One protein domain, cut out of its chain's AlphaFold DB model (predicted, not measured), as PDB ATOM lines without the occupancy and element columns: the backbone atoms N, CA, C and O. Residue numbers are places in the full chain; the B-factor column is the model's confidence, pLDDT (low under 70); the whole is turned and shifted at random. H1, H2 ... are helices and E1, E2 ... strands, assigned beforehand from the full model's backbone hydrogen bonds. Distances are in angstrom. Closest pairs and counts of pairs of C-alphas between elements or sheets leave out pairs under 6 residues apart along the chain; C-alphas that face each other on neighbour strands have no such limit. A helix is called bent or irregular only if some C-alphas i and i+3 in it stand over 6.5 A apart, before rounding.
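This is residues 8 to 115 of the 118 residues of the protein "7,8-dihydro-8-oxoguanine triphosphatase" of Choanephora cucurbitarum (UniProt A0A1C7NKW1). A twisted sheet of four strands forms a curved wall, made of two hairpins side by side, E1 with E2 and E3 with E4, and the short helix H1 covers one face, running along E1 and E3. From the end of E2 a long loop, residues 35 to 66, swings out and comes back to H1, its residues 44 to 49 sticking out, while the last helix, H2, lies away from the sheet on the side opposite to H1. The printed part has 108 residues, with two named helices and four named strands in the order E1 E2 H1 E3 E4 H2; the sheet is mixed, in the order E2 E1 E3 E4. The class is mixed, helices and strands, though only 47 residues, under half, are in named elements. The whole is only just compact, close to loose, with a radius of gyration of the C-alphas of 15.3 A and spans of 44 by 32 by 27 A.

The sheet runs, strand beside strand, through E2, residues 28 to 34, E1, residues 12 to 21, E3, residues 80 to 86, and E4, residues 93 to 100; E2 and E4 are its edge strands. The inner strands E1 and E3 are parallel, at 20 degrees between their directions; C-alphas 18 and 83 face each other at 4.6 A, and N 18 and O 82 are within hydrogen-bond range at 2.9 A. E1 and E2 form a hairpin and are antiparallel at 156 degrees, with N 17 and O 30 at 2.9 A and N 30 and O 17 at 2.8 A. E3 and E4 form the other hairpin, antiparallel at 177 degrees, with N 83 and O 97 at 2.8 A and N 97 and O 83 at 2.9 A. E2 and E4 are apart. H1, residues 67 to 75, is on the sheet at a height over the sheet of 8.4 A. It lies over E1 and E3 and runs along the strands, at 6 degrees to E1 on the local plane. Its closest C-alphas to E1 are those of Leu 74 and Gln 14, 7.0 A apart; to E4 they are those of Trp 70 and Leu 98, 7.3 A apart. H2, residues 110 to 115, is not on the sheet, and H1 and H2 are apart. In H1, 2 of 5 O i to N i+4 pairs are within hydrogen-bond range, beside 4 of 6 O i to N i+3 pairs; in H2 the counts are 0 of 2 and 1 of 3.

E1 begins at C-alpha 12, at (195.696, -140.387, 346.960), and is the longest strand, 27.5 A from first to last C-alpha. E2 and E3 each measure 19.1 A, and E4 measures 19.5 A. H1 begins at C-alpha 67, at (199.408, -131.235, 331.495), and measures 11.7 A; it is irregular, but only just, with C-alphas 69 and 72 at 6.6 A. H2 measures 9.4 A and ends at C-alpha 115, at (179.188, -117.010, 337.576); it is irregular, with C-alphas 111 and 114 at 7.0 A.

The two C-alphas farthest apart are those of Gln 41 and Gln 115, at 44.9 A. The printed part, residues 8 to 115, has no cut. The link from E2 to H1 is long, with 32 residues, and its residues 44 to 49 stand free. The link from H1 to E3 is tight, with 4 residues, and the links E1 to E2, E3 to E4 and E4 to H2 are short. The mean pLDDT of the printed part is 93.5; residues 111 to 115 are under 70, and the mean of H2 is 59.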
ATOM      1  N   ALA A   8     195.164-150.417 341.806       95.00
ATOM      2  CA  ALA A   8     195.668-149.395 342.713       95.00
ATOM      3  C   ALA A   8     195.320-149.733 344.169       95.00
ATOM      4  O   ALA A   8     194.151-149.928 344.490       95.00
ATOM      5  N   LEU A   9     196.315-149.753 345.062       95.00
ATOM      6  CA  LEU A   9     196.108-150.080 346.479       95.00
ATOM      7  C   LEU A   9     196.037-148.844 347.385       95.00
ATOM      8  O   LEU A   9     195.478-148.919 348.478       95.00
ATOM      9  N   ASP A  10     196.637-147.724 346.974       94.25
ATOM     10  CA  ASP A  10     196.755-146.504 347.778       94.25
ATOM     11  C   ASP A  10     196.457-145.229 346.974       94.25
ATOM     12  O   ASP A  10     197.296-144.344 346.836       94.25
ATOM     13  N   LEU A  11     195.230-145.114 346.459       94.88
ATOM     14  CA  LEU A  11     194.770-143.910 345.761       94.88
ATOM     15  C   LEU A  11     194.808-142.676 346.676       94.88
ATOM     16  O   LEU A  11     194.088-142.593 347.670       94.88
ATOM     17  N   GLN A  12     195.611-141.685 346.296       95.12
ATOM     18  CA  GLN A  12     195.696-140.387 346.960       95.12
ATOM     19  C   GLN A  12     195.189-139.299 346.018       95.12
ATOM     20  O   GLN A  12     195.795-139.056 344.975       95.12
ATOM     21  N   LYS A  13     194.077-138.639 346.370       96.44
ATOM     22  CA  LYS A  13     193.559-137.505 345.590       96.44
ATOM     23  C   LYS A  13     194.542-136.338 345.704       96.44
ATOM     24  O   LYS A  13     194.812-135.875 346.810       96.44
ATOM     25  N   GLN A  14     195.039-135.863 344.568       97.06
ATOM     26  CA  GLN A  14     196.085-134.843 344.487       97.06
ATOM     27  C   GLN A  14     195.658-133.624 343.656       97.06
ATOM     28  O   GLN A  14     196.204-132.537 343.829       97.06
ATOM     29  N   GLY A  15     194.637-133.764 342.810       97.88
ATOM     30  CA  GLY A  15     194.140-132.659 342.002       97.88
ATOM     31  C   GLY A  15     192.641-132.708 341.762       97.88
ATOM     32  O   GLY A  15     192.016-133.771 341.815       97.88
ATOM     33  N   LEU A  16     192.072-131.537 341.491       98.06
ATOM     34  CA  LEU A  16     190.708-131.381 341.000       98.06
ATOM     35  C   LEU A  16     190.697-130.327 339.887       98.06
ATOM     36  O   LEU A  16     190.931-129.144 340.151       98.06
ATOM     37  N   LEU A  17     190.455-130.769 338.656       98.00
ATOM     38  CA  LEU A  17     190.485-129.938 337.458       98.00
ATOM     39  C   LEU A  17     189.100-129.850 336.829       98.00
ATOM     40  O   LEU A  17     188.389-130.848 336.745       98.00
ATOM     41  N   LEU A  18     188.735-128.653 336.383       97.31
ATOM     42  CA  LEU A  18     187.569-128.429 335.540       97.31
ATOM     43  C   LEU A  18     188.042-128.140 334.118       97.31
ATOM     44  O   LEU A  18     188.876-127.256 333.907       97.31
ATOM     45  N   PHE A  19     187.469-128.827 333.141       96.94
ATOM     46  CA  PHE A  19     187.683-128.545 331.728       96.94
ATOM     47  C   PHE A  19     186.386-128.066 331.096       96.94
ATOM     48  O   PHE A  19     185.339-128.689 331.263       96.94
ATOM     49  N   THR A  20     186.450-126.956 330.366       96.25
ATOM     50  CA  THR A  20     185.332-126.471 329.547       96.25
ATOM     51  C   THR A  20     185.808-126.206 328.129       96.25
ATOM     52  O   THR A  20     186.959-125.821 327.923       96.25
ATOM     53  N   PHE A  21     184.920-126.357 327.149       95.62
ATOM     54  CA  PHE A  21     185.268-126.261 325.733       95.62
ATOM     55  C   PHE A  21     184.377-125.237 325.033       95.62
ATOM     56  O   PHE A  21     183.171-125.168 325.269       95.62
ATOM     57  N   GLU A  22     184.966-124.392 324.191       96.38
ATOM     58  CA  GLU A  22     184.224-123.367 323.462       96.38
ATOM     59  C   GLU A  22     183.131-124.000 322.586       96.38
ATOM     60  O   GLU A  22     183.406-124.767 321.666       96.38
ATOM     61  N   GLY A  23     181.874-123.633 322.843       93.56
ATOM     62  CA  GLY A  23     180.720-124.150 322.106       93.56
ATOM     63  C   GLY A  23     180.210-125.515 322.578       93.56
ATOM     64  O   GLY A  23     179.246-126.001 321.990       93.56
ATOM     65  N   ASP A  24     180.798-126.095 323.627       93.88
ATOM     66  CA  ASP A  24     180.285-127.292 324.291       93.88
ATOM     67  C   ASP A  24     179.648-126.908 325.639       93.88
ATOM     68  O   ASP A  24     180.312-126.289 326.477       93.88
ATOM     69  N   PRO A  25     178.360-127.219 325.873       90.31
ATOM     70  CA  PRO A  25     177.727-126.965 327.164       90.31
ATOM     71  C   PRO A  25     178.188-127.932 328.265       90.31
ATOM     72  O   PRO A  25     177.874-127.703 329.434       90.31
ATOM     73  N   VAL A  26     178.886-129.016 327.920       92.00
ATOM     74  CA  VAL A  26     179.348-130.024 328.873       92.00
ATOM     75  C   VAL A  26     180.741-129.659 329.386       92.00
ATOM     76  O   VAL A  26     181.675-129.414 328.626       92.00
ATOM     77  N   ALA A  27     180.878-129.645 330.711       93.06
ATOM     78  CA  ALA A  27     182.159-129.529 331.391       93.06
ATOM     79  C   ALA A  27     182.628-130.903 331.883       93.06
ATOM     80  O   ALA A  27     181.807-131.760 332.215       93.06
ATOM     81  N   LEU A  28     183.944-131.096 331.978       95.69
ATOM     82  CA  LEU A  28     184.537-132.292 332.571       95.69
ATOM     83  C   LEU A  28     185.164-131.940 333.915       95.69
ATOM     84  O   LEU A  28     186.150-131.206 333.984       95.69
ATOM     85  N   GLU A  29     184.602-132.489 334.984       96.75
ATOM     86  CA  GLU A  29     185.235-132.494 336.297       96.75
ATOM     87  C   GLU A  29     186.144-133.719 336.406       96.75
ATOM     88  O   GLU A  29     185.696-134.858 336.306       96.75
ATOM     89  N   THR A  30     187.442-133.483 336.585       97.44
ATOM     90  CA  THR A  30     188.465-134.531 336.580       97.44
ATOM     91  C   THR A  30     189.196-134.565 337.912       97.44
ATOM     92  O   THR A  30     189.793-133.581 338.357       97.44
ATOM     93  N   HIS A  31     189.162-135.728 338.558       97.75
ATOM     94  CA  HIS A  31     189.802-135.967 339.845       97.75
ATOM     95  C   HIS A  31     191.130-136.671 339.608       97.75
ATOM     96  O   HIS A  31     191.166-137.785 339.087       97.75
ATOM     97  N   ILE A  32     192.221-136.034 340.014       97.88
ATOM     98  CA  ILE A  32     193.566-136.557 339.793       97.88
ATOM     99  C   ILE A  32     194.001-137.337 341.026       97.88
ATOM    100  O   ILE A  32     193.996-136.800 342.141       97.88
ATOM    101  N   PHE A  33     194.409-138.585 340.817       96.75
ATOM    102  CA  PHE A  33     194.918-139.465 341.861       96.75
ATOM    103  C   PHE A  33     196.353-139.894 341.571       96.75
ATOM    104  O   PHE A  33     196.732-140.114 340.424       96.75
ATOM    105  N   VAL A  34     197.135-140.056 342.635       96.06
ATOM    106  CA  VAL A  34     198.462-140.678 342.607       96.06
ATOM    107  C   VAL A  34     198.406-141.980 343.390       96.06
ATOM    108  O   VAL A  34     197.748-142.065 344.425       96.06
ATOM    109  N   VAL A  35     199.114-142.987 342.889       95.38
ATOM    110  CA  VAL A  35     199.235-144.314 343.494       95.38
ATOM    111  C   VAL A  35     200.717-144.645 343.575       95.38
ATOM    112  O   VAL A  35     201.442-144.483 342.593       95.38
ATOM    113  N   LYS A  36     201.181-145.096 344.740       93.44
ATOM    114  CA  LYS A  36     202.578-145.519 344.958       93.44
ATOM    115  C   LYS A  36     202.695-147.027 345.157       93.44
ATOM    116  O   LYS A  36     203.782-147.581 345.002       93.44
ATOM    117  N   LYS A  37     201.589-147.694 345.485       96.06
ATOM    118  CA  LYS A  37     201.470-149.138 345.654       96.06
ATOM    119  C   LYS A  37     200.357-149.653 344.759       96.06
ATOM    120  O   LYS A  37     199.190-149.299 344.914       96.06
ATOM    121  N   TYR A  38     200.720-150.537 343.847       95.88
ATOM    122  CA  TYR A  38     199.784-151.208 342.960       95.88
ATOM    123  C   TYR A  38     200.150-152.688 342.831       95.88
ATOM    124  O   TYR A  38     201.269-153.093 343.159       95.88
ATOM    125  N   GLN A  39     199.194-153.491 342.375       96.94
ATOM    126  CA  GLN A  39     199.395-154.894 342.006       96.94
ATOM    127  C   GLN A  39     199.196-155.083 340.506       96.94
ATOM    128  O   GLN A  39     198.577-154.253 339.842       96.94
ATOM    129  N   GLY A  40     199.717-156.192 339.984       94.31
ATOM    130  CA  GLY A  40     199.733-156.479 338.553       94.31
ATOM    131  C   GLY A  40     200.964-155.909 337.851       94.31
ATOM    132  O   GLY A  40     201.857-155.326 338.470       94.31
ATOM    133  N   GLN A  41     201.024-156.118 336.540       93.75
ATOM    134  CA  GLN A  41     202.067-155.577 335.674       93.75
ATOM    135  C   GLN A  41     201.392-154.735 334.591       93.75
ATOM    136  O   GLN A  41     200.484-155.252 333.944       93.75
ATOM    137  N   PRO A  42     201.818-153.474 334.378       94.12
ATOM    138  CA  PRO A  42     201.291-152.669 333.288       94.12
ATOM    139  C   PRO A  42     201.451-153.390 331.954       94.12
ATOM    140  O   PRO A  42     202.553-153.828 331.612       94.12
ATOM    141  N   LYS A  43     200.356-153.507 331.209       92.31
ATOM    142  CA  LYS A  43     200.321-154.194 329.920       92.31
ATOM    143  C   LYS A  43     199.475-153.418 328.921       92.31
ATOM    144  O   LYS A  43     198.525-152.743 329.296       92.31
ATOM    145  N   GLU A  44     199.883-153.496 327.658       94.38
ATOM    146  CA  GLU A  44     199.139-152.943 326.530       94.38
ATOM    147  C   GLU A  44     197.780-153.639 326.403       94.38
ATOM    148  O   GLU A  44     197.692-154.871 326.443       94.38
ATOM    149  N   THR A  45     196.742-152.824 326.275       93.19
ATOM    150  CA  THR A  45     195.347-153.216 326.066       93.19
ATOM    151  C   THR A  45     194.865-152.653 324.727       93.19
ATOM    152  O   THR A  45     195.622-151.986 324.020       93.19
ATOM    153  N   GLU A  46     193.615-152.924 324.346       92.88
ATOM    154  CA  GLU A  46     193.025-152.328 323.136       92.88
ATOM    155  C   GLU A  46     192.921-150.794 323.229       92.88
ATOM    156  O   GLU A  46     192.978-150.116 322.206       92.88
ATOM    157  N   GLU A  47     192.838-150.255 324.451       92.06
ATOM    158  CA  GLU A  47     192.624-148.830 324.727       92.06
ATOM    159  C   GLU A  47     193.924-148.064 325.020       92.06
ATOM    160  O   GLU A  47     194.036-146.874 324.722       92.06
ATOM    161  N   MET A  48     194.925-148.714 325.629       93.31
ATOM    162  CA  MET A  48     196.084-148.012 326.185       93.31
ATOM    163  C   MET A  48     197.374-148.830 326.110       93.31
ATOM    164  O   MET A  48     197.409-150.031 326.379       93.31
ATOM    165  N   LYS A  49     198.480-148.137 325.825       94.88
ATOM    166  CA  LYS A  49     199.839-148.684 325.831       94.88
ATOM    167  C   LYS A  49     200.655-148.028 326.954       94.88
ATOM    168  O   LYS A  49     201.230-146.963 326.728       94.88
ATOM    169  N   PRO A  50     200.702-148.611 328.164       94.56
ATOM    170  CA  PRO A  50     201.443-148.021 329.271       94.56
ATOM    171  C   PRO A  50     202.954-148.053 329.007       94.56
ATOM    172  O   PRO A  50     203.505-149.061 328.565       94.56
ATOM    173  N   GLU A  51     203.630-146.955 329.336       95.38
ATOM    174  CA  GLU A  51     205.078-146.801 329.216       95.38
ATOM    175  C   GLU A  51     205.622-146.054 330.438       95.38
ATOM    176  O   GLU A  51     204.984-145.144 330.972       95.38
ATOM    177  N   TRP A  52     206.805-146.459 330.900       95.75
ATOM    178  CA  TRP A  52     207.490-145.795 332.002       95.75
ATOM    179  C   TRP A  52     208.385-144.678 331.475       95.75
ATOM    180  O   TRP A  52     209.254-144.920 330.640       95.75
ATOM    181  N   PHE A  53     208.233-143.483 332.040       96.81
ATOM    182  CA  PHE A  53     209.089-142.333 331.760       96.81
ATOM    183  C   PHE A  53     209.884-141.951 333.007       96.81
ATOM    184  O   PHE A  53     209.380-142.028 334.131       96.81
ATOM    185  N   ALA A  54     211.130-141.515 332.812       96.88
ATOM    186  CA  ALA A  54     211.870-140.850 333.875       96.88
ATOM    187  C   ALA A  54     211.209-139.499 334.195       96.88
ATOM    188  O   ALA A  54     210.642-138.853 333.313       96.88
ATOM    189  N   LEU A  55     211.285-139.063 335.455       93.56
ATOM    190  CA  LEU A  55     210.607-137.841 335.911       93.56
ATOM    191  C   LEU A  55     211.124-136.569 335.218       93.56
ATOM    192  O   LEU A  55     210.401-135.583 335.131       93.56
ATOM    193  N   ASP A  56     212.358-136.590 334.721       94.62
ATOM    194  CA  ASP A  56     213.002-135.518 333.959       94.62
ATOM    195  C   ASP A  56     212.857-135.675 332.432       94.62
ATOM    196  O   ASP A  56     213.316-134.817 331.681       94.62
ATOM    197  N   ALA A  57     212.190-136.738 331.969       96.06
ATOM    198  CA  ALA A  57     212.007-137.076 330.555       96.06
ATOM    199  C   ALA A  57     210.524-137.250 330.173       96.06
ATOM    200  O   ALA A  57     210.190-138.011 329.262       96.06
ATOM    201  N   ILE A  58     209.623-136.561 330.877       97.19
ATOM    202  CA  ILE A  58     208.180-136.598 330.611       97.19
ATOM    203  C   ILE A  58     207.889-135.958 329.239       97.19
ATOM    204  O   ILE A  58     208.313-134.824 328.993       97.19
ATOM    205  N   PRO A  59     207.156-136.635 328.337       97.38
ATOM    206  CA  PRO A  59     206.970-136.185 326.960       97.38
ATOM    207  C   PRO A  59     205.832-135.157 326.825       97.38
ATOM    208  O   PRO A  59     204.874-135.400 326.094       97.38
ATOM    209  N   PHE A  60     205.933-133.996 327.482       96.56
ATOM    210  CA  PHE A  60     204.868-132.976 327.503       96.56
ATOM    211  C   PHE A  60     204.379-132.530 326.116       96.56
ATOM    212  O   PHE A  60     203.199-132.245 325.950       96.56
ATOM    213  N   ASP A  61     205.243-132.531 325.099       95.94
ATOM    214  CA  ASP A  61     204.865-132.180 323.721       95.94
ATOM    215  C   ASP A  61     203.928-133.207 323.054       95.94
ATOM    216  O   ASP A  61     203.336-132.930 322.010       95.94
ATOM    217  N   LYS A  62     203.809-134.407 323.634       96.06
ATOM    218  CA  LYS A  62     202.898-135.479 323.201       96.06
ATOM    219  C   LYS A  62     201.685-135.635 324.127       96.06
ATOM    220  O   LYS A  62     200.893-136.548 323.918       96.06
ATOM    221  N   MET A  63     201.573-134.795 325.153       96.75
ATOM    222  CA  MET A  63     200.506-134.821 326.156       96.75
ATOM    223  C   MET A  63     199.454-133.751 325.846       96.75
ATOM    224  O   MET A  63     199.594-132.982 324.890       96.75
ATOM    225  N   TRP A  64     198.388-133.693 326.646       96.38
ATOM    226  CA  TRP A  64     197.427-132.603 326.536       96.38
ATOM    227  C   TRP A  64     198.081-131.264 326.894       96.38
ATOM    228  O   TRP A  64     199.020-131.185 327.692       96.38
ATOM    229  N   SER A  65     197.604-130.182 326.273       96.69
ATOM    230  CA  SER A  65     198.223-128.857 326.399       96.69
ATOM    231  C   SER A  65     198.243-128.319 327.832       96.69
ATOM    232  O   SER A  65     199.055-127.441 328.134       96.69
ATOM    233  N   ASP A  66     197.333-128.786 328.688       97.56
ATOM    234  CA  ASP A  66     197.197-128.394 330.089       97.56
ATOM    235  C   ASP A  66     198.149-129.157 331.021       97.56
ATOM    236  O   ASP A  66     198.567-128.598 332.038       97.56
ATOM    237  N   ASP A  67     198.579-130.366 330.650       97.75
ATOM    238  CA  ASP A  67     199.408-131.235 331.495       97.75
ATOM    239  C   ASP A  67     200.708-130.553 331.925       97.75
ATOM    240  O   ASP A  67     201.113-130.628 333.087       97.75
ATOM    241  N   LYS A  68     201.328-129.773 331.034       96.81
ATOM    242  CA  LYS A  68     202.545-129.001 331.351       96.81
ATOM    243  C   LYS A  68     202.360-127.966 332.470       96.81
ATOM    244  O   LYS A  68     203.352-127.489 333.015       96.81
ATOM    245  N   PHE A  69     201.121-127.585 332.793       97.75
ATOM    246  CA  PHE A  69     200.816-126.642 333.868       97.75
ATOM    247  C   PHE A  69     200.614-127.357 335.205       97.75
ATOM    248  O   PHE A  69     201.200-126.942 336.203       97.75
ATOM    249  N   TRP A  70     199.799-128.417 335.245       98.06
ATOM    250  CA  TRP A  70     199.407-129.064 336.504       98.06
ATOM    251  C   TRP A  70     200.292-130.245 336.906       98.06
ATOM    252  O   TRP A  70     200.488-130.483 338.099       98.06
ATOM    253  N   PHE A  71     200.899-130.956 335.956       97.94
ATOM    254  CA  PHE A  71     201.758-132.102 336.262       97.94
ATOM    255  C   PHE A  71     202.979-131.737 337.136       97.94
ATOM    256  O   PHE A  71     203.302-132.503 338.047       97.94
ATOM    257  N   PRO A  72     203.633-130.563 336.984       96.81
ATOM    258  CA  PRO A  72     204.704-130.141 337.896       96.81
ATOM    259  C   PRO A  72     204.292-130.047 339.376       96.81
ATOM    260  O   PRO A  72     205.121-130.283 340.261       96.81
ATOM    261  N   PHE A  73     203.017-129.758 339.667       96.94
ATOM    262  CA  PHE A  73     202.497-129.776 341.038       96.94
ATOM    263  C   PHE A  73     202.454-131.208 341.589       96.94
ATOM    264  O   PHE A  73     202.851-131.424 342.736       96.94
ATOM    265  N   LEU A  74     202.076-132.205 340.769       95.25
ATOM    266  CA  LEU A  74     202.142-133.622 341.157       95.25
ATOM    267  C   LEU A  74     203.569-134.057 341.495       95.25
ATOM    268  O   LEU A  74     203.789-134.696 342.527       95.25
ATOM    269  N   LEU A  75     204.531-133.698 340.640       94.75
ATOM    270  CA  LEU A  75     205.947-134.019 340.845       94.75
ATOM    271  C   LEU A  75     206.498-133.400 342.132       94.75
ATOM    272  O   LEU A  75     207.354-133.989 342.785       94.75
ATOM    273  N   SER A  76     205.965-132.239 342.518       94.88
ATOM    274  CA  SER A  76     206.312-131.534 343.756       94.88
ATOM    275  C   SER A  76     205.481-131.979 344.967       94.88
ATOM    276  O   SER A  76     205.617-131.400 346.043       94.88
ATOM    277  N   HIS A  77     204.618-132.991 344.811       93.69
ATOM    278  CA  HIS A  77     203.700-133.492 345.842       93.69
ATOM    279  C   HIS A  77     202.751-132.425 346.422       93.69
ATOM    280  O   HIS A  77     202.338-132.510 347.580       93.69
ATOM    281  N   GLN A  78     202.396-131.425 345.616       96.69
ATOM    282  CA  GLN A  78     201.472-130.354 345.984       96.69
ATOM    283  C   GLN A  78     200.058-130.692 345.529       96.69
ATOM    284  O   GLN A  78     199.861-131.253 344.449       96.69
ATOM    285  N   SER A  79     199.059-130.393 346.359       98.00
ATOM    286  CA  SER A  79     197.658-130.541 345.958       98.00
ATOM    287  C   SER A  79     197.224-129.308 345.181       98.00
ATOM    288  O   SER A  79     197.602-128.195 345.542       98.00
ATOM    289  N   PHE A  80     196.423-129.472 344.132       98.00
ATOM    290  CA  PHE A  80     196.047-128.348 343.270       98.00
ATOM    291  C   PHE A  80     194.600-128.399 342.804       98.00
ATOM    292  O   PHE A  80     193.968-129.449 342.710       98.00
ATOM    293  N   THR A  81     194.081-127.229 342.458       98.19
ATOM    294  CA  THR A  81     192.831-127.110 341.719       98.19
ATOM    295  C   THR A  81     192.987-126.102 340.599       98.19
ATOM    296  O   THR A  81     193.744-125.135 340.725       98.19
ATOM    297  N   GLY A  82     192.284-126.330 339.501       96.50
ATOM    298  CA  GLY A  82     192.357-125.448 338.355       96.50
ATOM    299  C   GLY A  82     191.182-125.608 337.415       96.50
ATOM    300  O   GLY A  82     190.414-126.565 337.487       96.50
ATOM    301  N   HIS A  83     191.069-124.642 336.519       97.31
ATOM    302  CA  HIS A  83     190.139-124.648 335.409       97.31
ATOM    303  C   HIS A  83     190.897-124.309 334.134       97.31
ATOM    304  O   HIS A  83     191.641-123.327 334.101       97.31
ATOM    305  N   PHE A  84     190.684-125.100 333.089       98.06
ATOM    306  CA  PHE A  84     191.208-124.847 331.753       98.06
ATOM    307  C   PHE A  84     190.040-124.729 330.774       98.06
ATOM    308  O   PHE A  84     189.218-125.638 330.640       98.06
ATOM    309  N   HIS A  85     189.965-123.589 330.090       97.31
ATOM    310  CA  HIS A  85     189.018-123.353 329.013       97.31
ATOM    311  C   HIS A  85     189.713-123.527 327.665       97.31
ATOM    312  O   HIS A  85     190.626-122.767 327.326       97.31
ATOM    313  N   PHE A  86     189.269-124.519 326.906       97.81
ATOM    314  CA  PHE A  86     189.794-124.857 325.593       97.81
ATOM    315  C   PHE A  86     188.972-124.229 324.470       97.81
ATOM    316  O   PHE A  86     187.752-124.096 324.565       97.81
ATOM    317  N   ALA A  87     189.643-123.896 323.373       97.75
ATOM    318  CA  ALA A  87     188.994-123.562 322.114       97.75
ATOM    319  C   ALA A  87     188.315-124.795 321.491       97.75
ATOM    320  O   ALA A  87     188.518-125.932 321.922       97.75
ATOM    321  N   LYS A  88     187.554-124.576 320.412       96.25
ATOM    322  CA  LYS A  88     186.878-125.641 319.644       96.25
ATOM    323  C   LYS A  88     187.802-126.745 319.129       96.25
ATOM    324  O   LYS A  88     187.331-127.841 318.850       96.25
ATOM    325  N   ASP A  89     189.093-126.460 318.968       95.50
ATOM    326  CA  ASP A  89     190.091-127.445 318.542       95.50
ATOM    327  C   ASP A  89     190.503-128.424 319.656       95.50
ATOM    328  O   ASP A  89     191.283-129.337 319.385       95.50
ATOM    329  N   GLN A  90     190.008-128.219 320.885       93.00
ATOM    330  CA  GLN A  90     190.331-128.977 322.100       93.00
ATOM    331  C   GLN A  90     191.839-129.057 322.397       93.00
ATOM    332  O   GLN A  90     192.297-129.930 323.125       93.00
ATOM    333  N   LYS A  91     192.635-128.139 321.840       94.12
ATOM    334  CA  LYS A  91     194.098-128.101 321.989       94.12
ATOM    335  C   LYS A  91     194.575-126.751 322.488       94.12
ATOM    336  O   LYS A  91     195.481-126.684 323.317       94.12
ATOM    337  N   THR A  92     193.981-125.674 321.992       97.25
ATOM    338  CA  THR A  92     194.351-124.312 322.356       97.25
ATOM    339  C   THR A  92     193.668-123.926 323.663       97.25
ATOM    340  O   THR A  92     192.444-123.889 323.743       97.25
ATOM    341  N   ILE A  93     194.453-123.602 324.691       97.81
ATOM    342  CA  ILE A  93     193.936-123.079 325.962       97.81
ATOM    343  C   ILE A  93     193.702-121.573 325.810       97.81
ATOM    344  O   ILE A  93     194.647-120.814 325.602       97.81
ATOM    345  N   ILE A  94     192.449-121.141 325.943       97.69
ATOM    346  CA  ILE A  94     192.037-119.731 325.864       97.69
ATOM    347  C   ILE A  94     192.260-119.032 327.208       97.69
ATOM    348  O   ILE A  94     192.780-117.919 327.270       97.69
ATOM    349  N   LYS A  95     191.849-119.683 328.299       96.31
ATOM    350  CA  LYS A  95     191.939-119.164 329.667       96.31
ATOM    351  C   LYS A  95     192.245-120.322 330.596       96.31
ATOM    352  O   LYS A  95     191.725-121.417 330.411       96.31
ATOM    353  N   ASN A  96     193.070-120.081 331.602       96.81
ATOM    354  CA  ASN A  96     193.230-121.028 332.689       96.81
ATOM    355  C   ASN A  96     193.416-120.313 334.022       96.81
ATOM    356  O   ASN A  96     193.836-119.155 334.078       96.81
ATOM    357  N   ASN A  97     193.090-121.027 335.087       95.69
ATOM    358  CA  ASN A  97     193.583-120.753 336.418       95.69
ATOM    359  C   ASN A  97     194.050-122.073 337.027       95.69
ATOM    360  O   ASN A  97     193.449-123.119 336.809       95.69
ATOM    361  N   LEU A  98     195.138-122.022 337.777       97.50
ATOM    362  CA  LEU A  98     195.674-123.167 338.486       97.50
ATOM    363  C   LEU A  98     196.306-122.645 339.766       97.50
ATOM    364  O   LEU A  98     197.011-121.633 339.750       97.50
ATOM    365  N   LYS A  99     196.030-123.312 340.880       97.00
ATOM    366  CA  LYS A  99     196.585-122.939 342.177       97.00
ATOM    367  C   LYS A  99     196.835-124.161 343.039       97.00
ATOM    368  O   LYS A  99     196.054-125.112 343.033       97.00
ATOM    369  N   GLU A 100     197.889-124.074 343.837       97.75
ATOM    370  CA  GLU A 100     198.089-124.966 344.970       97.75
ATOM    371  C   GLU A 100     196.984-124.743 346.013       97.75
ATOM    372  O   GLU A 100     196.529-123.617 346.247       97.75
ATOM    373  N   VAL A 101     196.558-125.822 346.660       96.81
ATOM    374  CA  VAL A 101     195.603-125.804 347.766       96.81
ATOM    375  C   VAL A 101     196.077-126.713 348.891       96.81
ATOM    376  O   VAL A 101     196.714-127.734 348.666       96.81
ATOM    377  N   LYS A 102     195.712-126.371 350.129       94.75
ATOM    378  CA  LYS A 102     195.997-127.225 351.295       94.75
ATOM    379  C   LYS A 102     195.045-128.415 351.408       94.75
ATOM    380  O   LYS A 102     195.395-129.421 352.010       94.75
ATOM    381  N   GLN A 103     193.837-128.278 350.864       92.62
ATOM    382  CA  GLN A 103     192.785-129.285 350.922       92.62
ATOM    383  C   GLN A 103     191.949-129.221 349.643       92.62
ATOM    384  O   GLN A 103     191.635-128.134 349.160       92.62
ATOM    385  N   LEU A 104     191.606-130.391 349.108       93.81
ATOM    386  CA  LEU A 104     190.742-130.532 347.938       93.81
ATOM    387  C   LEU A 104     189.285-130.655 348.384       93.81
ATOM    388  O   LEU A 104     188.995-131.342 349.364       93.81
ATOM    389  N   SER A 105     188.378-130.012 347.652       91.38
ATOM    390  CA  SER A 105     186.942-130.264 347.781       91.38
ATOM    391  C   SER A 105     186.577-131.636 347.206       91.38
ATOM    392  O   SER A 105     187.380-132.283 346.518       91.38
ATOM    393  N   GLU A 106     185.356-132.094 347.490       91.31
ATOM    394  CA  GLU A 106     184.823-133.313 346.879       91.31
ATOM    395  C   GLU A 106     184.681-133.142 345.366       91.31
ATOM    396  O   GLU A 106     185.233-133.968 344.646       91.31
ATOM    397  N   GLY A 107     184.103-132.025 344.922       90.50
ATOM    398  CA  GLY A 107     183.968-131.615 343.521       90.50
ATOM    399  C   GLY A 107     183.854-130.093 343.387       90.50
ATOM    400  O   GLY A 107     184.073-129.364 344.369       90.50
ATOM    401  N   PHE A 108     183.541-129.603 342.189       87.38
ATOM    402  CA  PHE A 108     183.163-128.210 341.959       87.38
ATOM    403  C   PHE A 108     181.660-128.019 342.183       87.38
ATOM    404  O   PHE A 108     180.835-128.848 341.816       87.38
ATOM    405  N   ASP A 109     181.295-126.872 342.749       82.56
ATOM    406  CA  ASP A 109     179.907-126.419 342.753       82.56
ATOM    407  C   ASP A 109     179.579-125.828 341.373       82.56
ATOM    408  O   ASP A 109     179.823-124.646 341.111       82.56
ATOM    409  N   LEU A 110     179.094-126.675 340.463       70.75
ATOM    410  CA  LEU A 110     178.802-126.292 339.079       70.75
ATOM    411  C   LEU A 110     177.563-125.397 338.944       70.75
ATOM    412  O   LEU A 110     177.452-124.687 337.944       70.75
ATOM    413  N   ASP A 111     176.682-125.357 339.947       68.19
ATOM    414  CA  ASP A 111     175.524-124.454 339.955       68.19
ATOM    415  C   ASP A 111     175.972-122.988 340.095       68.19
ATOM    416  O   ASP A 111     175.351-122.077 339.538       68.19
ATOM    417  N   HIS A 112     177.107-122.757 340.766       59.06
ATOM    418  CA  HIS A 112     177.686-121.426 340.976       59.06
ATOM    419  C   HIS A 112     178.969-121.167 340.167       59.06
ATOM    420  O   HIS A 112     179.349-120.006 339.980       59.06
ATOM    421  N   ALA A 113     179.629-122.204 339.635       54.09
ATOM    422  CA  ALA A 113     180.889-122.072 338.896       54.09
ATOM    423  C   ALA A 113     180.763-121.159 337.665       54.09
ATOM    424  O   ALA A 113     181.654-120.339 337.425       54.09
ATOM    425  N   TRP A 114     179.636-121.215 336.944       53.75
ATOM    426  CA  TRP A 114     179.392-120.397 335.747       53.75
ATOM    427  C   TRP A 114     179.461-118.886 336.004       53.75
ATOM    428  O   TRP A 114     179.840-118.130 335.111       53.75
ATOM    429  N   GLN A 115     179.144-118.434 337.223       46.72
ATOM    430  CA  GLN A 115     179.188-117.010 337.576       46.72
ATOM    431  C   GLN A 115     180.619-116.483 337.733       46.72
ATOM    432  O   GLN A 115     180.847-115.289 337.578       46.72
TER     433      GLN A 115